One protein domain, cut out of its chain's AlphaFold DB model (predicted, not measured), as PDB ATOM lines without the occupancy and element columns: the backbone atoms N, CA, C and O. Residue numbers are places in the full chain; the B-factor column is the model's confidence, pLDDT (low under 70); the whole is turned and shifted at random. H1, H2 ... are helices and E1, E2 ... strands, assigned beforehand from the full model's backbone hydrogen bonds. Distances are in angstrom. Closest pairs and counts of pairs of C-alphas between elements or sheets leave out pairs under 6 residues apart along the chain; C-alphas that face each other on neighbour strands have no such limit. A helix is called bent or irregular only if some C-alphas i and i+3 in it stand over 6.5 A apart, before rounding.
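AT A GLANCE: This is residues 793 to 967 of the 999 residues of the protein "Aldo-keto reductase, putative" of Plasmodium gallinaceum (UniProt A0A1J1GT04). A small twisted sheet of four strands, E1, E2, E5 and E6, lies near the middle of a loose set of helices, of which H4 and H7 only graze it, and the long H1 and H8 run side by side, opposite ways, at one end of the whole. H4 and H5 make a corner, H6, residues 922 to 928, sticks out past H5, and the separate hairpin of E3 and E4 lies far from the sheet. The printed part has 175 residues with eight named helices and six named strands, in the order H1 E1 E2 H2 E3 E4 H3 E5 E6 H4 H5 H6 H7 H8, and is of the mixed class, helices and strands. The larger sheet runs E1 E2 E5 E6, antiparallel, and the whole is compact, with a radius of gyration of the C-alphas of 17.7 A and spans of 51 by 41 by 39 A.

HOW THE PARTS SIT: H1, residues 793 to 811, touches H8, residues 956 to 966, at a shallow tilt of 17 degrees; the closest C-alphas, of Tyr 798 and Ile 966, are 5.8 A apart. E1, residues 829 to 831, and E2, residues 839 to 841, form a hairpin, with N 830 and O 840 within hydrogen-bond range at 2.9 A. H2, residues 844 to 847, and H7, residues 938 to 949, are near each other, with 5 pairs of C-alphas within 10 A. E3, residues 853 to 856, and E4, residues 859 to 862, form a hairpin, with N 854 and O 861 2.8 A apart. H3, residues 865 to 871, is close to H7 but not clearly touching, about perpendicular at 85 degrees; the closest C-alphas, of Tyr 871 and Leu 940, are 6.3 A apart. E5, residues 876 to 881, is antiparallel to E2, with N 841 and O 878 2.9 A apart, and forms a hairpin with E6, residues 884 to 889, with N 879 and O 886 2.8 A apart. H4, residues 892 to 899, only grazes this sheet with residues 894 to 897, as H7 does with 939 to 943. H4 and H5, residues 901 to 919, only just touch, with 3 pairs of C-alphas within 8 A, and only at the corner; the closest, of Phe 897 and Lys 903, are 6.8 A apart. H5 and H6 meet only through their link. In H1, H3, H4, H5 and H7 every O i to N i+4 pair is within hydrogen-bond range; in H8 4 of 7 are, in H6 1 of 3, beside 2 of 4 O i to N i+3 pairs, and H2 is too short for such a pair.

IN THESE COORDINATES: H1 begins at C-alpha 793 (-5.903, 5.500, -22.944) and is 26.1 A long; H5 is 26.8 A, H8 17.4 A, E6 16.2 A, E5 15.7 A and H7 15.4 A. H8 ends at C-alpha 966 (-11.526, 6.619, -14.332). H6 is irregular, with C-alphas 924 and 927 9.5 A apart, and H8 only just, with C-alphas 962 and 965 6.8 A apart.

THE WHOLE: The two C-alphas farthest apart, of Leu 793 and Asn 900, are 53.1 A apart. The printed part has no cut, and the link from H1 to E1, 17 residues, is long. The mean pLDDT of the printed part is 81.3, and residues 793 to 796, 821 to 824, 925 to 930 and 962 to 967 are under 70.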
ATOM      1  N   LEU A 793      -6.521   4.921 -24.136       58.44
ATOM      2  CA  LEU A 793      -5.903   5.500 -22.944       58.44
ATOM      3  C   LEU A 793      -6.795   5.336 -21.706       58.44
ATOM      4  O   LEU A 793      -6.327   4.881 -20.676       58.44
ATOM      5  N   LYS A 794      -8.100   5.598 -21.843       67.69
ATOM      6  CA  LYS A 794      -9.076   5.448 -20.755       67.69
ATOM      7  C   LYS A 794      -9.241   3.982 -20.335       67.69
ATOM      8  O   LYS A 794      -9.432   3.712 -19.158       67.69
ATOM      9  N   ARG A 795      -9.166   3.036 -21.282       66.50
ATOM     10  CA  ARG A 795      -9.202   1.586 -21.001       66.50
ATOM     11  C   ARG A 795      -7.916   1.092 -20.345       66.50
ATOM     12  O   ARG A 795      -7.997   0.315 -19.409       66.50
ATOM     13  N   TYR A 796      -6.759   1.549 -20.820       66.38
ATOM     14  CA  TYR A 796      -5.458   1.240 -20.233       66.38
ATOM     15  C   TYR A 796      -5.375   1.791 -18.813       66.38
ATOM     16  O   TYR A 796      -5.123   1.027 -17.901       66.38
ATOM     17  N   GLU A 797      -5.675   3.077 -18.610       71.00
ATOM     18  CA  GLU A 797      -5.700   3.701 -17.282       71.00
ATOM     19  C   GLU A 797      -6.678   2.981 -16.343       71.00
ATOM     20  O   GLU A 797      -6.361   2.770 -15.179       71.00
ATOM     21  N   TYR A 798      -7.846   2.561 -16.845       76.44
ATOM     22  CA  TYR A 798      -8.796   1.752 -16.081       76.44
ATOM     23  C   TYR A 798      -8.210   0.388 -15.687       76.44
ATOM     24  O   TYR A 798      -8.274   0.031 -14.516       76.44
ATOM     25  N   MET A 799      -7.625  -0.358 -16.632       71.69
ATOM     26  CA  MET A 799      -7.024  -1.676 -16.373       71.69
ATOM     27  C   MET A 799      -5.801  -1.583 -15.457       71.69
ATOM     28  O   MET A 799      -5.718  -2.338 -14.500       71.69
ATOM     29  N   ASP A 800      -4.904  -0.630 -15.697       73.25
ATOM     30  CA  ASP A 800      -3.706  -0.375 -14.890       73.25
ATOM     31  C   ASP A 800      -4.098  -0.019 -13.450       73.25
ATOM     32  O   ASP A 800      -3.617  -0.620 -12.496       73.25
ATOM     33  N   MET A 801      -5.081   0.870 -13.269       74.56
ATOM     34  CA  MET A 801      -5.602   1.195 -11.937       74.56
ATOM     35  C   MET A 801      -6.337   0.028 -11.276       74.56
ATOM     36  O   MET A 801      -6.316  -0.071 -10.051       74.56
ATOM     37  N   LYS A 802      -6.990  -0.844 -12.055       75.25
ATOM     38  CA  LYS A 802      -7.673  -2.046 -11.555       75.25
ATOM     39  C   LYS A 802      -6.648  -3.067 -11.063       75.25
ATOM     40  O   LYS A 802      -6.774  -3.561  -9.948       75.25
ATOM     41  N   GLU A 803      -5.605  -3.310 -11.855       73.94
ATOM     42  CA  GLU A 803      -4.483  -4.179 -11.499       73.94
ATOM     43  C   GLU A 803      -3.715  -3.646 -10.284       73.94
ATOM     44  O   GLU A 803      -3.442  -4.404  -9.357       73.94
ATOM     45  N   GLU A 804      -3.404  -2.348 -10.232       74.06
ATOM     46  CA  GLU A 804      -2.738  -1.732  -9.077       74.06
ATOM     47  C   GLU A 804      -3.608  -1.795  -7.816       74.06
ATOM     48  O   GLU A 804      -3.114  -2.081  -6.724       74.06
ATOM     49  N   HIS A 805      -4.917  -1.603  -7.953       76.25
ATOM     50  CA  HIS A 805      -5.858  -1.793  -6.859       76.25
ATOM     51  C   HIS A 805      -5.864  -3.245  -6.347       76.25
ATOM     52  O   HIS A 805      -5.780  -3.470  -5.135       76.25
ATOM     53  N   ASP A 806      -5.896  -4.232  -7.244       73.62
ATOM     54  CA  ASP A 806      -5.870  -5.650  -6.874       73.62
ATOM     55  C   ASP A 806      -4.522  -6.047  -6.243       73.62
ATOM     56  O   ASP A 806      -4.486  -6.792  -5.257       73.62
ATOM     57  N   ARG A 807      -3.413  -5.460  -6.713       75.56
ATOM     58  CA  ARG A 807      -2.082  -5.586  -6.095       75.56
ATOM     59  C   ARG A 807      -2.038  -5.003  -4.689       75.56
ATOM     60  O   ARG A 807      -1.471  -5.639  -3.801       75.56
ATOM     61  N   ILE A 808      -2.627  -3.829  -4.453       77.56
ATOM     62  CA  ILE A 808      -2.702  -3.228  -3.111       77.56
ATOM     63  C   ILE A 808      -3.511  -4.136  -2.179       77.56
ATOM     64  O   ILE A 808      -3.061  -4.414  -1.065       77.56
ATOM     65  N   LYS A 809      -4.655  -4.662  -2.642       78.12
ATOM     66  CA  LYS A 809      -5.463  -5.615  -1.866       78.12
ATOM     67  C   LYS A 809      -4.670  -6.854  -1.477       78.12
ATOM     68  O   LYS A 809      -4.606  -7.179  -0.293       78.12
ATOM     69  N   SER A 810      -4.012  -7.493  -2.439       76.88
ATOM     70  CA  SER A 810      -3.153  -8.647  -2.169       76.88
ATOM     71  C   SER A 810      -2.004  -8.294  -1.214       76.88
ATOM     72  O   SER A 810      -1.803  -8.981  -0.220       76.88
ATOM     73  N   THR A 811      -1.314  -7.166  -1.411       79.19
ATOM     74  CA  THR A 811      -0.153  -6.759  -0.592       79.19
ATOM     75  C   THR A 811      -0.490  -6.602   0.896       79.19
ATOM     76  O   THR A 811       0.295  -6.997   1.762       79.19
ATOM     77  N   PHE A 812      -1.655  -6.033   1.219       83.25
ATOM     78  CA  PHE A 812      -2.118  -5.895   2.607       83.25
ATOM     79  C   PHE A 812      -2.844  -7.142   3.134       83.25
ATOM     80  O   PHE A 812      -3.308  -7.143   4.277       83.25
ATOM     81  N   GLY A 813      -2.908  -8.207   2.331       78.12
ATOM     82  CA  GLY A 813      -3.567  -9.466   2.650       78.12
ATOM     83  C   GLY A 813      -5.090  -9.392   2.599       78.12
ATOM     84  O   GLY A 813      -5.736 -10.296   3.097       78.12
ATOM     85  N   LEU A 814      -5.701  -8.349   2.025       80.94
ATOM     86  CA  LEU A 814      -7.167  -8.186   1.994       80.94
ATOM     87  C   LEU A 814      -7.895  -9.312   1.240       80.94
ATOM     88  O   LEU A 814      -9.098  -9.466   1.422       80.94
ATOM     89  N   ASN A 815      -7.165 -10.075   0.424       76.19
ATOM     90  CA  ASN A 815      -7.648 -11.274  -0.261       76.19
ATOM     91  C   ASN A 815      -7.169 -12.580   0.415       76.19
ATOM     92  O   ASN A 815      -7.402 -13.655  -0.125       76.19
ATOM     93  N   ASP A 816      -6.447 -12.504   1.539       81.12
ATOM     94  CA  ASP A 816      -5.945 -13.679   2.248       81.12
ATOM     95  C   ASP A 816      -7.063 -14.308   3.082       81.12
ATOM     96  O   ASP A 816      -7.703 -13.637   3.891       81.12
ATOM     97  N   GLU A 817      -7.200 -15.626   2.981       83.44
ATOM     98  CA  GLU A 817      -8.006 -16.438   3.885       83.44
ATOM     99  C   GLU A 817      -7.077 -17.431   4.606       83.44
ATOM    100  O   GLU A 817      -6.756 -18.483   4.059       83.44
ATOM    101  N   PRO A 818      -6.625 -17.150   5.846       80.88
ATOM    102  CA  PRO A 818      -5.644 -17.982   6.562       80.88
ATOM    103  C   PRO A 818      -6.064 -19.447   6.784       80.88
ATOM    104  O   PRO A 818      -5.232 -20.292   7.124       80.88
ATOM    105  N   ASN A 819      -7.362 -19.731   6.646       76.06
ATOM    106  CA  ASN A 819      -7.956 -21.059   6.758       76.06
ATOM    107  C   ASN A 819      -8.045 -21.804   5.422       76.06
ATOM    108  O   ASN A 819      -8.255 -23.015   5.445       76.06
ATOM    109  N   ASP A 820      -7.909 -21.121   4.284       76.56
ATOM    110  CA  ASP A 820      -7.965 -21.768   2.978       76.56
ATOM    111  C   ASP A 820      -6.612 -22.418   2.679       76.56
ATOM    112  O   ASP A 820      -5.594 -21.757   2.500       76.56
ATOM    113  N   HIS A 821      -6.586 -23.749   2.688       65.00
ATOM    114  CA  HIS A 821      -5.377 -24.522   2.403       65.00
ATOM    115  C   HIS A 821      -5.124 -24.677   0.895       65.00
ATOM    116  O   HIS A 821      -4.072 -25.185   0.517       65.00
ATOM    117  N   ASN A 822      -6.063 -24.244   0.044       62.00
ATOM    118  CA  ASN A 822      -5.933 -24.291  -1.411       62.00
ATOM    119  C   ASN A 822      -5.391 -22.983  -2.009       62.00
ATOM    120  O   ASN A 822      -5.014 -22.970  -3.181       62.00
ATOM    121  N   PHE A 823      -5.350 -21.895  -1.233       64.12
ATOM    122  CA  PHE A 823      -4.871 -20.585  -1.671       64.12
ATOM    123  C   PHE A 823      -3.666 -20.119  -0.852       64.12
ATOM    124  O   PHE A 823      -3.540 -20.400   0.339       64.12
ATOM    125  N   ILE A 824      -2.760 -19.375  -1.490       65.62
ATOM    126  CA  ILE A 824      -1.587 -18.828  -0.802       65.62
ATOM    127  C   ILE A 824      -1.955 -17.488  -0.189       65.62
ATOM    128  O   ILE A 824      -2.390 -16.574  -0.883       65.62
ATOM    129  N   SER A 825      -1.718 -17.365   1.112       73.62
ATOM    130  CA  SER A 825      -1.780 -16.074   1.787       73.62
ATOM    131  C   SER A 825      -0.546 -15.234   1.456       73.62
ATOM    132  O   SER A 825       0.589 -15.704   1.543       73.62
ATOM    133  N   SER A 826      -0.765 -13.961   1.154       77.06
ATOM    134  CA  SER A 826       0.270 -12.944   0.938       77.06
ATOM    135  C   SER A 826       1.056 -12.644   2.227       77.06
ATOM    136  O   SER A 826       2.177 -12.128   2.203       77.06
ATOM    137  N   ARG A 827       0.473 -12.961   3.391       82.44
ATOM    138  CA  ARG A 827       1.056 -12.741   4.720       82.44
ATOM    139  C   ARG A 827       1.210 -14.064   5.481       82.44
ATOM    140  O   ARG A 827       0.424 -14.995   5.339       82.44
ATOM    141  N   MET A 828       2.207 -14.128   6.365       87.62
ATOM    142  CA  MET A 828       2.387 -15.264   7.279       87.62
ATOM    143  C   MET A 828       1.434 -15.143   8.472       87.62
ATOM    144  O   MET A 828       1.708 -14.393   9.412       87.62
ATOM    145  N   TRP A 829       0.329 -15.881   8.453       88.38
ATOM    146  CA  TRP A 829      -0.683 -15.848   9.509       88.38
ATOM    147  C   TRP A 829      -0.442 -16.898  10.597       88.38
ATOM    148  O   TRP A 829      -0.095 -18.046  10.320       88.38
ATOM    149  N   VAL A 830      -0.658 -16.510  11.855       91.00
ATOM    150  CA  VAL A 830      -0.618 -17.408  13.016       91.00
ATOM    151  C   VAL A 830      -1.932 -17.316  13.773       91.00
ATOM    152  O   VAL A 830      -2.361 -16.228  14.152       91.00
ATOM    153  N   GLU A 831      -2.562 -18.468  13.996       91.19
ATOM    154  CA  GLU A 831      -3.774 -18.564  14.809       91.19
ATOM    155  C   GLU A 831      -3.456 -18.270  16.281       91.19
ATOM    156  O   GLU A 831      -2.432 -18.706  16.819       91.19
ATOM    157  N   ARG A 832      -4.350 -17.551  16.956       90.00
ATOM    158  CA  ARG A 832      -4.261 -17.319  18.397       90.00
ATOM    159  C   ARG A 832      -4.672 -18.571  19.169       90.00
ATOM    160  O   ARG A 832      -5.763 -19.106  18.991       90.00
ATOM    161  N   GLU A 833      -3.840 -18.992  20.117       86.50
ATOM    162  CA  GLU A 833      -4.063 -20.189  20.937       86.50
ATOM    163  C   GLU A 833      -5.273 -20.024  21.861       86.50
ATOM    164  O   GLU A 833      -6.035 -20.968  22.073       86.50
ATOM    165  N   LYS A 834      -5.467 -18.814  22.401       85.56
ATOM    166  CA  LYS A 834      -6.587 -18.506  23.305       85.56
ATOM    167  C   LYS A 834      -7.874 -18.117  22.575       85.56
ATOM    168  O   LYS A 834      -8.936 -18.117  23.194       85.56
ATOM    169  N   ARG A 835      -7.791 -17.749  21.293       85.62
ATOM    170  CA  ARG A 835      -8.907 -17.238  20.481       85.62
ATOM    171  C   ARG A 835      -8.879 -17.886  19.101       85.62
ATOM    172  O   ARG A 835      -8.488 -17.263  18.120       85.62
ATOM    173  N   LYS A 836      -9.281 -19.156  19.053       84.25
ATOM    174  CA  LYS A 836      -9.338 -19.916  17.802       84.25
ATOM    175  C   LYS A 836     -10.219 -19.216  16.767       84.25
ATOM    176  O   LYS A 836     -11.267 -18.674  17.118       84.25
ATOM    177  N   GLY A 837      -9.774 -19.218  15.516       83.75
ATOM    178  CA  GLY A 837     -10.378 -18.457  14.418       83.75
ATOM    179  C   GLY A 837      -9.963 -16.982  14.330       83.75
ATOM    180  O   GLY A 837     -10.360 -16.310  13.381       83.75
ATOM    181  N   GLU A 838      -9.161 -16.464  15.270       91.19
ATOM    182  CA  GLU A 838      -8.474 -15.174  15.120       91.19
ATOM    183  C   GLU A 838      -7.015 -15.408  14.732       91.19
ATOM    184  O   GLU A 838      -6.283 -16.121  15.421       91.19
ATOM    185  N   TYR A 839      -6.573 -14.753  13.663       93.12
ATOM    186  CA  TYR A 839      -5.204 -14.847  13.165       93.12
ATOM    187  C   TYR A 839      -4.497 -13.509  13.297       93.12
ATOM    188  O   TYR A 839      -5.131 -12.467  13.157       93.12
ATOM    189  N   TYR A 840      -3.183 -13.518  13.515       93.19
ATOM    190  CA  TYR A 840      -2.344 -12.325  13.395       93.19
ATOM    191  C   TYR A 840      -1.192 -12.561  12.418       93.19
ATOM    192  O   TYR A 840      -0.626 -13.653  12.356       93.19
ATOM    193  N   ALA A 841      -0.853 -11.535  11.638       91.81
ATOM    194  CA  ALA A 841       0.239 -11.595  10.675       91.81
ATOM    195  C   ALA A 841       1.590 -11.419  11.381       91.81
ATOM    196  O   ALA A 841       1.785 -10.462  12.137       91.81
ATOM    197  N   LEU A 842       2.542 -12.313  11.115       90.44
ATOM    198  CA  LEU A 842       3.902 -12.214  11.632       90.44
ATOM    199  C   LEU A 842       4.674 -11.066  10.989       90.44
ATOM    200  O   LEU A 842       4.561 -10.789   9.797       90.44
ATOM    201  N   LYS A 843       5.529 -10.431  11.789       88.94
ATOM    202  CA  LYS A 843       6.407  -9.356  11.333       88.94
ATOM    203  C   LYS A 843       7.720  -9.923  10.837       88.94
ATOM    204  O   LYS A 843       8.624 -10.229  11.619       88.94
ATOM    205  N   GLU A 844       7.861  -9.970   9.524       85.00
ATOM    206  CA  GLU A 844       9.113 -10.342   8.865       85.00
ATOM    207  C   GLU A 844      10.286  -9.448   9.293       85.00
ATOM    208  O   GLU A 844      11.409  -9.924   9.469       85.00
ATOM    209  N   SER A 845      10.019  -8.176   9.605       83.06
ATOM    210  CA  SER A 845      11.026  -7.247  10.120       83.06
ATOM    211  C   SER A 845      11.630  -7.671  11.464       83.06
ATOM    212  O   SER A 845      12.796  -7.371  11.737       83.06
ATOM    213  N   ILE A 846      10.878  -8.413  12.286       85.25
ATOM    214  CA  ILE A 846      11.359  -9.015  13.536       85.25
ATOM    215  C   ILE A 846      12.080 -10.336  13.241       85.25
ATOM    216  O   ILE A 846      13.181 -10.547  13.759       85.25
ATOM    217  N   LEU A 847      11.507 -11.188  12.383       84.81
ATOM    218  CA  LEU A 847      12.073 -12.493  12.013       84.81
ATOM    219  C   LEU A 847      13.469 -12.357  11.387       84.81
ATOM    220  O   LEU A 847      14.426 -12.998  11.828       84.81
ATOM    221  N   PHE A 848      13.607 -11.458  10.414       83.50
ATOM    222  CA  PHE A 848      14.851 -11.215   9.681       83.50
ATOM    223  C   PHE A 848      15.704 -10.092  10.278       83.50
ATOM    224  O   PHE A 848      16.761  -9.750   9.741       83.50
ATOM    225  N   LYS A 849      15.290  -9.541  11.426       83.88
ATOM    226  CA  LYS A 849      15.990  -8.473  12.159       83.88
ATOM    227  C   LYS A 849      16.192  -7.191  11.336       83.88
ATOM    228  O   LYS A 849      17.140  -6.441  11.599       83.88
ATOM    229  N   TRP A 850      15.311  -6.905  10.378       80.06
ATOM    230  CA  TRP A 850      15.307  -5.642   9.625       80.06
ATOM    231  C   TRP A 850      15.029  -4.438  10.526       80.06
ATOM    232  O   TRP A 850      15.537  -3.351  10.287       80.06
ATOM    233  N   ASN A 851      14.339  -4.653  11.647       80.50
ATOM    234  CA  ASN A 851      14.168  -3.656  12.703       80.50
ATOM    235  C   ASN A 851      15.462  -3.321  13.479       80.50
ATOM    236  O   ASN A 851      15.483  -2.389  14.283       80.50
ATOM    237  N   LYS A 852      16.553  -4.073  13.269       83.75
ATOM    238  CA  LYS A 852      17.862  -3.863  13.919       83.75
ATOM    239  C   LYS A 852      18.967  -3.519  12.924       83.75
ATOM    240  O   LYS A 852      19.893  -2.778  13.276       83.75
ATOM    241  N   TYR A 853      18.887  -4.047  11.707       85.00
ATOM    242  CA  TYR A 853      19.937  -3.952  10.702       85.00
ATOM    243  C   TYR A 853      19.386  -3.508   9.344       85.00
ATOM    244  O   TYR A 853      18.301  -3.913   8.949       85.00
ATOM    245  N   LYS A 854      20.179  -2.731   8.602       82.75
ATOM    246  CA  LYS A 854      19.919  -2.336   7.212       82.75
ATOM    247  C   LYS A 854      21.112  -2.650   6.320       82.75
ATOM    248  O   LYS A 854      22.261  -2.616   6.770       82.75
ATOM    249  N   LEU A 855      20.856  -2.874   5.038       78.69
ATOM    250  CA  LEU A 855      21.910  -2.988   4.039       78.69
ATOM    251  C   LEU A 855      22.289  -1.586   3.535       78.69
ATOM    252  O   LEU A 855      21.470  -0.893   2.938       78.69
ATOM    253  N   TYR A 856      23.526  -1.146   3.768       78.06
ATOM    254  CA  TYR A 856      24.037   0.134   3.272       78.06
ATOM    255  C   TYR A 856      25.333  -0.097   2.494       78.06
ATOM    256  O   TYR A 856      26.305  -0.615   3.038       78.06
ATOM    257  N   LYS A 857      25.334   0.258   1.199       77.12
ATOM    258  CA  LYS A 857      26.451   0.010   0.260       77.12
ATOM    259  C   LYS A 857      26.939  -1.451   0.250       77.12
ATOM    260  O   LYS A 857      28.136  -1.709   0.191       77.12
ATOM    261  N   GLY A 858      26.011  -2.406   0.339       78.62
ATOM    262  CA  GLY A 858      26.324  -3.840   0.347       78.62
ATOM    263  C   GLY A 858      26.837  -4.390   1.684       78.62
ATOM    264  O   GLY A 858      27.154  -5.570   1.755       78.62
ATOM    265  N   MET A 859      26.895  -3.580   2.749       78.12
ATOM    266  CA  MET A 859      27.260  -4.033   4.096       78.12
ATOM    267  C   MET A 859      26.056  -3.998   5.040       78.12
ATOM    268  O   MET A 859      25.270  -3.049   5.026       78.12
ATOM    269  N   LEU A 860      25.931  -5.016   5.894       83.31
ATOM    270  CA  LEU A 860      24.938  -5.044   6.964       83.31
ATOM    271  C   LEU A 860      25.362  -4.070   8.073       83.31
ATOM    272  O   LEU A 860      26.387  -4.249   8.726       83.31
ATOM    273  N   THR A 861      24.572  -3.024   8.281       87.06
ATOM    274  CA  THR A 861      24.842  -1.943   9.236       87.06
ATOM    275  C   THR A 861      23.721  -1.861  10.263       87.06
ATOM    276  O   THR A 861      22.560  -2.091   9.937       87.06
ATOM    277  N   LYS A 862      24.042  -1.553  11.525       89.75
ATOM    278  CA  LYS A 862      23.015  -1.342  12.557       89.75
ATOM    279  C   LYS A 862      22.245  -0.054  12.276       89.75
ATOM    280  O   LYS A 862      22.842   0.953  11.895       89.75
ATOM    281  N   LEU A 863      20.940  -0.082  12.519       86.56
ATOM    282  CA  LEU A 863      20.107   1.118  12.478       86.56
ATOM    283  C   LEU A 863      20.537   2.098  13.570       86.56
ATOM    284  O   LEU A 863      20.838   1.691  14.697       86.56
ATOM    285  N   ASN A 864      20.557   3.390  13.248       87.69
ATOM    286  CA  ASN A 864      20.814   4.422  14.250       87.69
ATOM    287  C   ASN A 864      19.582   4.625  15.161       87.69
ATOM    288  O   ASN A 864      18.481   4.191  14.835       87.69
ATOM    289  N   LYS A 865      19.739   5.307  16.306       84.50
ATOM    290  CA  LYS A 865      18.636   5.491  17.276       84.50
ATOM    291  C   LYS A 865      17.397   6.176  16.680       84.50
ATOM    292  O   LYS A 865      16.284   5.845  17.066       84.50
ATOM    293  N   LYS A 866      17.575   7.121  15.749       83.94
ATOM    294  CA  LYS A 866      16.451   7.808  15.087       83.94
ATOM    295  C   LYS A 866      15.712   6.870  14.134       83.94
ATOM    296  O   LYS A 866      14.490   6.864  14.113       83.94
ATOM    297  N   GLU A 867      16.458   6.070  13.380       82.50
ATOM    298  CA  GLU A 867      15.920   5.067  12.462       82.50
ATOM    299  C   GLU A 867      15.194   3.950  13.217       82.50
ATOM    300  O   GLU A 867      14.112   3.560  12.802       82.50
ATOM    301  N   GLN A 868      15.728   3.495  14.355       83.56
ATOM    302  CA  GLN A 868      15.067   2.499  15.205       83.56
ATOM    303  C   GLN A 868      13.694   2.980  15.683       83.56
ATOM    304  O   GLN A 868      12.730   2.235  15.589       83.56
ATOM    305  N   ILE A 869      13.583   4.235  16.135       82.56
ATOM    306  CA  ILE A 869      12.300   4.816  16.565       82.56
ATOM    307  C   ILE A 869      11.338   4.962  15.376       82.56
ATOM    308  O   ILE A 869      10.144   4.683  15.486       82.56
ATOM    309  N   LEU A 870      11.851   5.398  14.223       81.81
ATOM    310  CA  LEU A 870      11.037   5.595  13.027       81.81
ATOM    311  C   LEU A 870      10.459   4.267  12.513       81.81
ATOM    312  O   LEU A 870       9.266   4.200  12.203       81.81
ATOM    313  N   TYR A 871      11.285   3.221  12.472       82.88
ATOM    314  CA  TYR A 871      10.945   1.905  11.926       82.88
ATOM    315  C   TYR A 871      10.287   0.959  12.933       82.88
ATOM    316  O   TYR A 871       9.967  -0.172  12.589       82.88
ATOM    317  N   ASP A 872      10.059   1.404  14.167       85.12
ATOM    318  CA  ASP A 872       9.436   0.564  15.182       85.12
ATOM    319  C   ASP A 872       7.948   0.334  14.886       85.12
ATOM    320  O   ASP A 872       7.127   1.246  14.988       85.12
ATOM    321  N   THR A 873       7.597  -0.891  14.511       88.75
ATOM    322  CA  THR A 873       6.216  -1.340  14.294       88.75
ATOM    323  C   THR A 873       5.768  -2.354  15.348       88.75
ATOM    324  O   THR A 873       4.829  -3.107  15.108       88.75
ATOM    325  N   SER A 874       6.463  -2.452  16.486       84.50
ATOM    326  CA  SER A 874       6.242  -3.500  17.500       84.50
ATOM    327  C   SER A 874       4.933  -3.373  18.275       84.50
ATOM    328  O   SER A 874       4.506  -4.337  18.907       84.50
ATOM    329  N   ASN A 875       4.276  -2.218  18.222       87.81
ATOM    330  CA  ASN A 875       3.098  -1.894  19.021       87.81
ATOM    331  C   ASN A 875       1.753  -2.332  18.411       87.81
ATOM    332  O   ASN A 875       0.746  -2.283  19.118       87.81
ATOM    333  N   PHE A 876       1.716  -2.771  17.148       93.00
ATOM    334  CA  PHE A 876       0.492  -3.233  16.477       93.00
ATOM    335  C   PHE A 876       0.742  -4.444  15.573       93.00
ATOM    336  O   PHE A 876       1.867  -4.645  15.125       93.00
ATOM    337  N   HIS A 877      -0.298  -5.210  15.246       93.50
ATOM    338  CA  HIS A 877      -0.288  -6.304  14.267       93.50
ATOM    339  C   HIS A 877      -1.549  -6.249  13.394       93.50
ATOM    340  O   HIS A 877      -2.592  -5.780  13.846       93.50
ATOM    341  N   PHE A 878      -1.465  -6.743  12.156       92.88
ATOM    342  CA  PHE A 878      -2.665  -7.038  11.368       92.88
ATOM    343  C   PHE A 878      -3.299  -8.324  11.886       92.88
ATOM    344  O   PHE A 878      -2.579  -9.286  12.163       92.88
ATOM    345  N   ALA A 879      -4.620  -8.340  12.000       91.44
ATOM    346  CA  ALA A 879      -5.393  -9.492  12.418       91.44
ATOM    347  C   ALA A 879      -6.519  -9.786  11.435       91.44
ATOM    348  O   ALA A 879      -7.206  -8.865  10.995       91.44
ATOM    349  N   PHE A 880      -6.711 -11.067  11.141       90.88
ATOM    350  CA  PHE A 880      -7.795 -11.566  10.308       90.88
ATOM    351  C   PHE A 880      -8.854 -12.234  11.190       90.88
ATOM    352  O   PHE A 880      -8.530 -13.085  12.029       90.88
ATOM    353  N   LYS A 881     -10.115 -11.835  11.003       89.44
ATOM    354  CA  LYS A 881     -11.291 -12.416  11.660       89.44
ATOM    355  C   LYS A 881     -12.538 -12.160  10.808       89.44
ATOM    356  O   LYS A 881     -12.761 -11.020  10.408       89.44
ATOM    357  N   ASN A 882     -13.379 -13.175  10.603       84.12
ATOM    358  CA  ASN A 882     -14.645 -13.067   9.856       84.12
ATOM    359  C   ASN A 882     -14.474 -12.380   8.484       84.12
ATOM    360  O   ASN A 882     -15.162 -11.399   8.209       84.12
ATOM    361  N   ASP A 883     -13.502 -12.828   7.687       80.00
ATOM    362  CA  ASP A 883     -13.211 -12.305   6.340       80.00
ATOM    363  C   ASP A 883     -12.857 -10.810   6.302       80.00
ATOM    364  O   ASP A 883     -12.998 -10.126   5.291       80.00
ATOM    365  N   THR A 884     -12.387 -10.279   7.435       83.38
ATOM    366  CA  THR A 884     -11.951  -8.889   7.555       83.38
ATOM    367  C   THR A 884     -10.579  -8.796   8.197       83.38
ATOM    368  O   THR A 884     -10.278  -9.473   9.186       83.38
ATOM    369  N   ILE A 885      -9.750  -7.910   7.643       88.06
ATOM    370  CA  ILE A 885      -8.462  -7.541   8.220       88.06
ATOM    371  C   ILE A 885      -8.599  -6.240   8.990       88.06
ATOM    372  O   ILE A 885      -9.142  -5.251   8.506       88.06
ATOM    373  N   SER A 886      -8.059  -6.239  10.201       90.19
ATOM    374  CA  SER A 886      -8.029  -5.083  11.088       90.19
ATOM    375  C   SER A 886      -6.663  -4.942  11.748       90.19
ATOM    376  O   SER A 886      -5.833  -5.851  11.709       90.19
ATOM    377  N   VAL A 887      -6.411  -3.789  12.362       91.81
ATOM    378  CA  VAL A 887      -5.198  -3.556  13.148       91.81
ATOM    379  C   VAL A 887      -5.516  -3.726  14.627       91.81
ATOM    380  O   VAL A 887      -6.416  -3.073  15.152       91.81
ATOM    381  N   ILE A 888      -4.746  -4.574  15.305       92.00
ATOM    382  CA  ILE A 888      -4.849  -4.821  16.746       92.00
ATOM    383  C   ILE A 888      -3.555  -4.411  17.464       92.00
ATOM    384  O   ILE A 888      -2.475  -4.473  16.871       92.00
ATOM    385  N   PRO A 889      -3.614  -3.997  18.741       92.75
ATOM    386  CA  PRO A 889      -2.414  -3.743  19.533       92.75
ATOM    387  C   PRO A 889      -1.672  -5.045  19.869       92.75
ATOM    388  O   PRO A 889      -2.275  -6.111  19.984       92.75
ATOM    389  N   THR A 890      -0.357  -4.954  20.073       91.75
ATOM    390  CA  THR A 890       0.459  -6.102  20.499       91.75
ATOM    391  C   THR A 890       0.184  -6.460  21.957       91.75
ATOM    392  O   THR A 890       0.599  -5.744  22.872       91.75
ATOM    393  N   ASP A 891      -0.479  -7.591  22.176       91.69
ATOM    394  CA  ASP A 891      -0.776  -8.124  23.503       91.69
ATOM    395  C   ASP A 891       0.242  -9.180  23.968       91.69
ATOM    396  O   ASP A 891       1.204  -9.515  23.270       91.69
ATOM    397  N   ASP A 892       0.063  -9.678  25.191       88.81
ATOM    398  CA  ASP A 892       1.025 -10.582  25.824       88.81
ATOM    399  C   ASP A 892       1.082 -11.964  25.156       88.81
ATOM    400  O   ASP A 892       2.112 -12.628  25.217       88.81
ATOM    401  N   GLU A 893       0.020 -12.392  24.461       90.19
ATOM    402  CA  GLU A 893       0.040 -13.640  23.689       90.19
ATOM    403  C   GLU A 893       0.985 -13.520  22.488       90.19
ATOM    404  O   GLU A 893       1.828 -14.395  22.278       90.19
ATOM    405  N   ILE A 894       0.910 -12.402  21.758       91.19
ATOM    406  CA  ILE A 894       1.804 -12.121  20.630       91.19
ATOM    407  C   ILE A 894       3.253 -11.948  21.112       91.19
ATOM    408  O   ILE A 894       4.179 -12.471  20.489       91.19
ATOM    409  N   LYS A 895       3.483 -11.264  22.243       89.00
ATOM    410  CA  LYS A 895       4.837 -11.124  22.821       89.00
ATOM    411  C   LYS A 895       5.444 -12.480  23.186       89.00
ATOM    412  O   LYS A 895       6.560 -12.773  22.761       89.00
ATOM    413  N   ASN A 896       4.686 -13.324  23.888       90.12
ATOM    414  CA  ASN A 896       5.125 -14.665  24.278       90.12
ATOM    415  C   ASN A 896       5.447 -15.546  23.060       90.12
ATOM    416  O   ASN A 896       6.337 -16.396  23.129       90.12
ATOM    417  N   PHE A 897       4.752 -15.352  21.933       91.94
ATOM    418  CA  PHE A 897       5.088 -16.042  20.689       91.94
ATOM    419  C   PHE A 897       6.485 -15.660  20.183       91.94
ATOM    420  O   PHE A 897       7.277 -16.552  19.878       91.94
ATOM    421  N   TYR A 898       6.820 -14.365  20.131       89.12
ATOM    422  CA  TYR A 898       8.131 -13.917  19.638       89.12
ATOM    423  C   TYR A 898       9.305 -14.306  20.551       89.12
ATOM    424  O   TYR A 898      10.444 -14.389  20.085       89.12
ATOM    425  N   GLU A 899       9.051 -14.562  21.836       88.00
ATOM    426  CA  GLU A 899      10.051 -15.096  22.771       88.00
ATOM    427  C   GLU A 899      10.322 -16.595  22.549       88.00
ATOM    428  O   GLU A 899      11.403 -17.094  22.876       88.00
ATOM    429  N   ASN A 900       9.383 -17.319  21.930       91.12
ATOM    430  CA  ASN A 900       9.489 -18.750  21.679       91.12
ATOM    431  C   ASN A 900      10.107 -19.050  20.298       91.12
ATOM    432  O   ASN A 900       9.428 -19.100  19.269       91.12
ATOM    433  N   GLN A 901      11.414 -19.325  20.283       85.69
ATOM    434  CA  GLN A 901      12.152 -19.636  19.052       85.69
ATOM    435  C   GLN A 901      11.671 -20.910  18.337       85.69
ATOM    436  O   GLN A 901      11.747 -20.976  17.110       85.69
ATOM    437  N   GLU A 902      11.166 -21.912  19.064       88.56
ATOM    438  CA  GLU A 902      10.668 -23.150  18.452       88.56
ATOM    439  C   GLU A 902       9.374 -22.913  17.671       88.56
ATOM    440  O   GLU A 902       9.239 -23.394  16.543       88.56
ATOM    441  N   LYS A 903       8.452 -22.112  18.223       87.44
ATOM    442  CA  LYS A 903       7.208 -21.731  17.540       87.44
ATOM    443  C   LYS A 903       7.494 -20.942  16.264       87.44
ATOM    444  O   LYS A 903       6.949 -21.278  15.214       87.44
ATOM    445  N   ILE A 904       8.408 -19.972  16.318       88.50
ATOM    446  CA  ILE A 904       8.848 -19.221  15.132       88.50
ATOM    447  C   ILE A 904       9.424 -20.167  14.071       88.50
ATOM    448  O   ILE A 904       9.034 -20.104  12.905       88.50
ATOM    449  N   LYS A 905      10.334 -21.067  14.468       88.06
ATOM    450  CA  LYS A 905      10.960 -22.027  13.551       88.06
ATOM    451  C   LYS A 905       9.919 -22.919  12.877       88.06
ATOM    452  O   LYS A 905      10.040 -23.176  11.682       88.06
ATOM    453  N   LYS A 906       8.900 -23.364  13.617       88.50
ATOM    454  CA  LYS A 906       7.806 -24.184  13.085       88.50
ATOM    455  C   LYS A 906       7.012 -23.445  12.007       88.50
ATOM    456  O   LYS A 906       6.742 -24.035  10.966       88.50
ATOM    457  N   VAL A 907       6.683 -22.171  12.228       86.38
ATOM    458  CA  VAL A 907       5.938 -21.369  11.243       86.38
ATOM    459  C   VAL A 907       6.779 -21.103   9.995       86.38
ATOM    460  O   VAL A 907       6.302 -21.344   8.895       86.38
ATOM    461  N   ILE A 908       8.052 -20.716  10.148       86.44
ATOM    462  CA  ILE A 908       8.962 -20.527   9.003       86.44
ATOM    463  C   ILE A 908       9.112 -21.826   8.205       86.44
ATOM    464  O   ILE A 908       9.070 -21.804   6.979       86.44
ATOM    465  N   HIS A 909       9.281 -22.962   8.887       87.81
ATOM    466  CA  HIS A 909       9.411 -24.252   8.217       87.81
ATOM    467  C   HIS A 909       8.141 -24.624   7.448       87.81
ATOM    468  O   HIS A 909       8.246 -25.082   6.316       87.81
ATOM    469  N   LYS A 910       6.961 -24.363   8.027       85.44
ATOM    470  CA  LYS A 910       5.679 -24.537   7.339       85.44
ATOM    471  C   LYS A 910       5.618 -23.684   6.067       85.44
ATOM    472  O   LYS A 910       5.459 -24.242   4.996       85.44
ATOM    473  N   THR A 911       5.872 -22.378   6.159       83.75
ATOM    474  CA  THR A 911       5.855 -21.466   4.998       83.75
ATOM    475  C   THR A 911       6.826 -21.889   3.892       83.75
ATOM    476  O   THR A 911       6.498 -21.809   2.712       83.75
ATOM    477  N   VAL A 912       8.021 -22.369   4.254       85.81
ATOM    478  CA  VAL A 912       8.990 -22.886   3.275       85.81
ATOM    479  C   VAL A 912       8.474 -24.155   2.595       85.81
ATOM    480  O   VAL A 912       8.635 -24.278   1.384       85.81
ATOM    481  N   ASN A 913       7.858 -25.076   3.339       84.81
ATOM    482  CA  ASN A 913       7.300 -26.306   2.774       84.81
ATOM    483  C   ASN A 913       6.104 -26.009   1.855       84.81
ATOM    484  O   ASN A 913       6.079 -26.517   0.738       84.81
ATOM    485  N   ASP A 914       5.188 -25.132   2.278       80.94
ATOM    486  CA  ASP A 914       4.017 -24.723   1.490       80.94
ATOM    487  C   ASP A 914       4.459 -24.084   0.154       80.94
ATOM    488  O   ASP A 914       3.956 -24.419  -0.919       80.94
ATOM    489  N   HIS A 915       5.485 -23.221   0.179       81.69
ATOM    490  CA  HIS A 915       6.045 -22.651  -1.050       81.69
ATOM    491  C   HIS A 915       6.784 -23.691  -1.914       81.69
ATOM    492  O   HIS A 915       6.725 -23.624  -3.140       81.69
ATOM    493  N   GLN A 916       7.495 -24.652  -1.311       83.12
ATOM    494  CA  GLN A 916       8.158 -25.732  -2.054       83.12
ATOM    495  C   GLN A 916       7.159 -26.640  -2.772       83.12
ATOM    496  O   GLN A 916       7.432 -27.064  -3.893       83.12
ATOM    497  N   GLU A 917       6.023 -26.937  -2.142       82.00
ATOM    498  CA  GLU A 917       4.921 -27.674  -2.757       82.00
ATOM    499  C   GLU A 917       4.348 -26.895  -3.942       82.00
ATOM    500  O   GLU A 917       4.237 -27.429  -5.044       82.00
ATOM    501  N   LEU A 918       4.106 -25.595  -3.765       75.69
ATOM    502  CA  LEU A 918       3.608 -24.735  -4.833       75.69
ATOM    503  C   LEU A 918       4.570 -24.625  -6.024       75.69
ATOM    504  O   LEU A 918       4.143 -24.633  -7.179       75.69
ATOM    505  N   PHE A 919       5.876 -24.559  -5.759       80.25
ATOM    506  CA  PHE A 919       6.905 -24.490  -6.798       80.25
ATOM    507  C   PHE A 919       6.857 -25.700  -7.752       80.25
ATOM    508  O   PHE A 919       7.254 -25.590  -8.914       80.25
ATOM    509  N   GLN A 920       6.314 -26.845  -7.321       82.12
ATOM    510  CA  GLN A 920       6.113 -28.007  -8.199       82.12
ATOM    511  C   GLN A 920       5.166 -27.696  -9.368       82.12
ATOM    512  O   GLN A 920       5.303 -28.288 -10.436       82.12
ATOM    513  N   TYR A 921       4.281 -26.710  -9.207       78.00
ATOM    514  CA  TYR A 921       3.323 -26.259 -10.215       78.00
ATOM    515  C   TYR A 921       3.761 -24.974 -10.940       78.00
ATOM    516  O   TYR A 921       2.947 -24.340 -11.610       78.00
ATOM    517  N   HIS A 922       5.037 -24.577 -10.847       75.19
ATOM    518  CA  HIS A 922       5.538 -23.326 -11.441       75.19
ATOM    519  C   HIS A 922       5.314 -23.212 -12.964       75.19
ATOM    520  O   HIS A 922       5.100 -22.107 -13.454       75.19
ATOM    521  N   GLU A 923       5.303 -24.325 -13.713       71.56
ATOM    522  CA  GLU A 923       4.977 -24.321 -15.152       71.56
ATOM    523  C   GLU A 923       3.518 -23.920 -15.426       71.56
ATOM    524  O   GLU A 923       3.236 -23.285 -16.442       71.56
ATOM    525  N   TYR A 924       2.599 -24.252 -14.512       70.50
ATOM    526  CA  TYR A 924       1.181 -23.897 -14.609       70.50
ATOM    527  C   TYR A 924       0.894 -22.488 -14.070       70.50
ATOM    528  O   TYR A 924       0.001 -21.815 -14.578       70.50
ATOM    529  N   LEU A 925       1.649 -22.042 -13.059       55.78
ATOM    530  CA  LEU A 925       1.457 -20.754 -12.378       55.78
ATOM    531  C   LEU A 925       2.215 -19.586 -13.037       55.78
ATOM    532  O   LEU A 925       1.836 -18.430 -12.870       55.78
ATOM    533  N   GLY A 926       3.276 -19.854 -13.803       64.69
ATOM    534  CA  GLY A 926       4.021 -18.823 -14.527       64.69
ATOM    535  C   GLY A 926       4.600 -17.730 -13.615       64.69
ATOM    536  O   GLY A 926       5.277 -18.018 -12.630       64.69
ATOM    537  N   SER A 927       4.368 -16.460 -13.966       55.72
ATOM    538  CA  SER A 927       4.839 -15.280 -13.218       55.72
ATOM    539  C   SER A 927       4.103 -15.029 -11.900       55.72
ATOM    540  O   SER A 927       4.564 -14.202 -11.114       55.72
ATOM    541  N   ASP A 928       2.998 -15.731 -11.646       53.66
ATOM    542  CA  ASP A 928       2.109 -15.479 -10.506       53.66
ATOM    543  C   ASP A 928       2.513 -16.281  -9.255       53.66
ATOM    544  O   ASP A 928       1.758 -16.382  -8.290       53.66
ATOM    545  N   LEU A 929       3.722 -16.854  -9.247       65.94
ATOM    546  CA  LEU A 929       4.282 -17.541  -8.088       65.94
ATOM    547  C   LEU A 929       4.690 -16.514  -7.002       65.94
ATOM    548  O   LEU A 929       5.651 -15.763  -7.209       65.94
ATOM    549  N   PRO A 930       4.032 -16.482  -5.825       66.94
ATOM    550  CA  PRO A 930       4.364 -15.535  -4.763       66.94
ATOM    551  C   PRO A 930       5.736 -15.842  -4.159       66.94
ATOM    552  O   PRO A 930       6.126 -17.002  -4.028       66.94
ATOM    553  N   SER A 931       6.482 -14.811  -3.754       73.50
ATOM    554  CA  SER A 931       7.765 -15.007  -3.075       73.50
ATOM    555  C   SER A 931       7.579 -15.666  -1.703       73.50
ATOM    556  O   SER A 931       6.595 -15.416  -1.017       73.50
ATOM    557  N   ILE A 932       8.558 -16.479  -1.275       79.44
ATOM    558  CA  ILE A 932       8.534 -17.179   0.031       79.44
ATOM    559  C   ILE A 932       8.303 -16.203   1.198       79.44
ATOM    560  O   ILE A 932       7.627 -16.533   2.168       79.44
ATOM    561  N   PHE A 933       8.901 -15.016   1.107       81.38
ATOM    562  CA  PHE A 933       8.782 -13.932   2.080       81.38
ATOM    563  C   PHE A 933       8.483 -12.629   1.344       81.38
ATOM    564  O   PHE A 933       8.801 -12.503   0.156       81.38
ATOM    565  N   ASN A 934       7.904 -11.652   2.035       78.19
ATOM    566  CA  ASN A 934       7.658 -10.343   1.456       78.19
ATOM    567  C   ASN A 934       8.980  -9.615   1.185       78.19
ATOM    568  O   ASN A 934       9.881  -9.541   2.016       78.19
ATOM    569  N   ASN A 935       9.096  -9.007   0.007       72.06
ATOM    570  CA  ASN A 935      10.285  -8.226  -0.353       72.06
ATOM    571  C   ASN A 935      10.293  -6.821   0.284       72.06
ATOM    572  O   ASN A 935      11.285  -6.095   0.186       72.06
ATOM    573  N   LEU A 936       9.180  -6.423   0.906       76.50
ATOM    574  CA  LEU A 936       8.941  -5.109   1.494       76.50
ATOM    575  C   LEU A 936       8.424  -5.252   2.931       76.50
ATOM    576  O   LEU A 936       7.667  -6.166   3.248       76.50
ATOM    577  N   ASP A 937       8.788  -4.306   3.798       84.19
ATOM    578  CA  ASP A 937       8.256  -4.220   5.162       84.19
ATOM    579  C   ASP A 937       6.864  -3.564   5.139       84.19
ATOM    580  O   ASP A 937       6.719  -2.351   5.304       84.19
ATOM    581  N   ILE A 938       5.839  -4.374   4.866       87.06
ATOM    582  CA  ILE A 938       4.446  -3.922   4.695       87.06
ATOM    583  C   ILE A 938       3.913  -3.227   5.957       87.06
ATOM    584  O   ILE A 938       3.195  -2.231   5.867       87.06
ATOM    585  N   ASP A 939       4.304  -3.696   7.143       89.06
ATOM    586  CA  ASP A 939       3.932  -3.088   8.421       89.06
ATOM    587  C   ASP A 939       4.505  -1.668   8.551       89.06
ATOM    588  O   ASP A 939       3.826  -0.742   9.006       89.06
ATOM    589  N   LEU A 940       5.748  -1.467   8.109       87.50
ATOM    590  CA  LEU A 940       6.354  -0.143   8.070       87.50
ATOM    591  C   LEU A 940       5.699   0.758   7.013       87.50
ATOM    592  O   LEU A 940       5.492   1.944   7.284       87.50
ATOM    593  N   ILE A 941       5.360   0.215   5.840       87.88
ATOM    594  CA  ILE A 941       4.647   0.942   4.777       87.88
ATOM    595  C   ILE A 941       3.291   1.428   5.295       87.88
ATOM    596  O   ILE A 941       3.009   2.622   5.215       87.88
ATOM    597  N   TYR A 942       2.508   0.553   5.930       90.00
ATOM    598  CA  TYR A 942       1.233   0.910   6.558       90.00
ATOM    599  C   TYR A 942       1.381   2.065   7.555       90.00
ATOM    600  O   TYR A 942       0.691   3.082   7.466       90.00
ATOM    601  N   LYS A 943       2.351   1.953   8.474       88.38
ATOM    602  CA  LYS A 943       2.640   2.999   9.465       88.38
ATOM    603  C   LYS A 943       3.013   4.331   8.800       88.38
ATOM    604  O   LYS A 943       2.681   5.390   9.335       88.38
ATOM    605  N   GLN A 944       3.738   4.311   7.681       87.25
ATOM    606  CA  GLN A 944       4.127   5.527   6.963       87.25
ATOM    607  C   GLN A 944       2.962   6.150   6.193       87.25
ATOM    608  O   GLN A 944       2.805   7.368   6.270       87.25
ATOM    609  N   LEU A 945       2.133   5.347   5.521       86.69
ATOM    610  CA  LEU A 945       0.925   5.817   4.837       86.69
ATOM    611  C   LEU A 945      -0.012   6.530   5.814       86.69
ATOM    612  O   LEU A 945      -0.424   7.661   5.558       86.69
ATOM    613  N   LEU A 946      -0.233   5.940   6.989       86.25
ATOM    614  CA  LEU A 946      -1.084   6.537   8.012       86.25
ATOM    615  C   LEU A 946      -0.466   7.816   8.603       86.25
ATOM    616  O   LEU A 946      -1.104   8.862   8.628       86.25
ATOM    617  N   ASN A 947       0.801   7.775   9.036       84.75
ATOM    618  CA  ASN A 947       1.411   8.903   9.755       84.75
ATOM    619  C   ASN A 947       1.814  10.084   8.862       84.75
ATOM    620  O   ASN A 947       1.855  11.217   9.341       84.75
ATOM    621  N   ARG A 948       2.206   9.837   7.605       82.75
ATOM    622  CA  ARG A 948       2.679  10.893   6.691       82.75
ATOM    623  C   ARG A 948       1.604  11.371   5.733       82.75
ATOM    624  O   ARG A 948       1.601  12.551   5.392       82.75
ATOM    625  N   HIS A 949       0.739  10.465   5.284       80.88
ATOM    626  CA  HIS A 949      -0.219  10.736   4.217       80.88
ATOM    627  C   HIS A 949      -1.676  10.662   4.687       80.88
ATOM    628  O   HIS A 949      -2.545  11.116   3.953       80.88
ATOM    629  N   ASN A 950      -1.932  10.182   5.912       85.25
ATOM    630  CA  ASN A 950      -3.272   9.967   6.461       85.25
ATOM    631  C   ASN A 950      -4.144   9.089   5.547       85.25
ATOM    632  O   ASN A 950      -5.322   9.374   5.376       85.25
ATOM    633  N   ILE A 951      -3.531   8.057   4.954       83.31
ATOM    634  CA  ILE A 951      -4.192   7.083   4.078       83.31
ATOM    635  C   ILE A 951      -4.267   5.745   4.810       83.31
ATOM    636  O   ILE A 951      -3.229   5.231   5.243       83.31
ATOM    637  N   ASN A 952      -5.466   5.172   4.927       88.19
ATOM    638  CA  ASN A 952      -5.672   3.840   5.480       88.19
ATOM    639  C   ASN A 952      -5.990   2.824   4.364       88.19
ATOM    640  O   ASN A 952      -7.143   2.697   3.958       88.19
ATOM    641  N   PRO A 953      -5.014   2.018   3.909       83.00
ATOM    642  CA  PRO A 953      -5.227   1.056   2.823       83.00
ATOM    643  C   PRO A 953      -6.172  -0.106   3.184       83.00
ATOM    644  O   PRO A 953      -6.518  -0.894   2.312       83.00
ATOM    645  N   LEU A 954      -6.584  -0.230   4.454       86.06
ATOM    646  CA  LEU A 954      -7.592  -1.199   4.895       86.06
ATOM    647  C   LEU A 954      -9.029  -0.649   4.845       86.06
ATOM    648  O   LEU A 954      -9.974  -1.419   5.010       86.06
ATOM    649  N   ASP A 955      -9.221   0.664   4.670       86.38
ATOM    650  CA  ASP A 955     -10.560   1.229   4.498       86.38
ATOM    651  C   ASP A 955     -11.022   0.997   3.058       86.38
ATOM    652  O   ASP A 955     -10.479   1.558   2.108       86.38
ATOM    653  N   LYS A 956     -12.057   0.167   2.904       79.12
ATOM    654  CA  LYS A 956     -12.632  -0.172   1.603       79.12
ATOM    655  C   LYS A 956     -13.104   1.063   0.835       79.12
ATOM    656  O   LYS A 956     -12.884   1.131  -0.365       79.12
ATOM    657  N   ASN A 957     -13.711   2.044   1.505       81.38
ATOM    658  CA  ASN A 957     -14.205   3.244   0.830       81.38
ATOM    659  C   ASN A 957     -13.049   4.135   0.373       81.38
ATOM    660  O   ASN A 957     -13.108   4.716  -0.708       81.38
ATOM    661  N   GLU A 958     -11.995   4.237   1.185       79.69
ATOM    662  CA  GLU A 958     -10.799   5.002   0.832       79.69
ATOM    663  C   GLU A 958     -10.062   4.339  -0.340       79.69
ATOM    664  O   GLU A 958      -9.692   5.017  -1.297       79.69
ATOM    665  N   LEU A 959      -9.953   3.009  -0.331       76.12
ATOM    666  CA  LEU A 959      -9.339   2.226  -1.400       76.12
ATOM    667  C   LEU A 959     -10.157   2.257  -2.703       76.12
ATOM    668  O   LEU A 959      -9.593   2.480  -3.773       76.12
ATOM    669  N   ASP A 960     -11.482   2.118  -2.623       75.06
ATOM    670  CA  ASP A 960     -12.378   2.208  -3.782       75.06
ATOM    671  C   ASP A 960     -12.391   3.644  -4.362       75.06
ATOM    672  O   ASP A 960     -12.509   3.827  -5.576       75.06
ATOM    673  N   SER A 961     -12.194   4.680  -3.530       75.06
ATOM    674  CA  SER A 961     -12.131   6.083  -3.983       75.06
ATOM    675  C   SER A 961     -10.926   6.386  -4.878       75.06
ATOM    676  O   SER A 961     -11.010   7.245  -5.759       75.06
ATOM    677  N   ILE A 962      -9.825   5.643  -4.709       66.56
ATOM    678  CA  ILE A 962      -8.634   5.740  -5.565       66.56
ATOM    679  C   ILE A 962      -8.981   5.333  -7.011       66.56
ATOM    680  O   ILE A 962      -8.402   5.866  -7.958       66.56
ATOM    681  N   TYR A 963      -9.978   4.461  -7.194       65.12
ATOM    682  CA  TYR A 963     -10.411   3.931  -8.489       65.12
ATOM    683  C   TYR A 963     -11.506   4.766  -9.185       65.12
ATOM    684  O   TYR A 963     -11.689   4.681 -10.400       65.12
ATOM    685  N   GLU A 964     -12.227   5.627  -8.456       63.53
ATOM    686  CA  GLU A 964     -13.346   6.403  -9.023       63.53
ATOM    687  C   GLU A 964     -12.929   7.446 -10.074       63.53
ATOM    688  O   GLU A 964     -13.776   7.952 -10.814       63.53
ATOM    689  N   TYR A 965     -11.632   7.750 -10.186       62.28
ATOM    690  CA  TYR A 965     -11.109   8.763 -11.103       62.28
ATOM    691  C   TYR A 965     -11.305   8.409 -12.593       62.28
ATOM    692  O   TYR A 965     -11.434   9.313 -13.421       62.28
ATOM    693  N   ILE A 966     -11.391   7.116 -12.945       64.56
ATOM    694  CA  ILE A 966     -11.526   6.619 -14.332       64.56
ATOM    695  C   ILE A 966     -12.803   5.764 -14.457       64.56
ATOM    696  O   ILE A 966     -12.810   4.657 -14.984       64.56
ATOM    697  N   LYS A 967     -13.940   6.245 -13.937       65.69
ATOM    698  CA  LYS A 967     -15.200   5.480 -13.987       65.69
ATOM    699  C   LYS A 967     -15.721   5.379 -15.431       65.69
ATOM    700  O   LYS A 967     -16.145   6.369 -16.034       65.69
TER     701      LYS A 967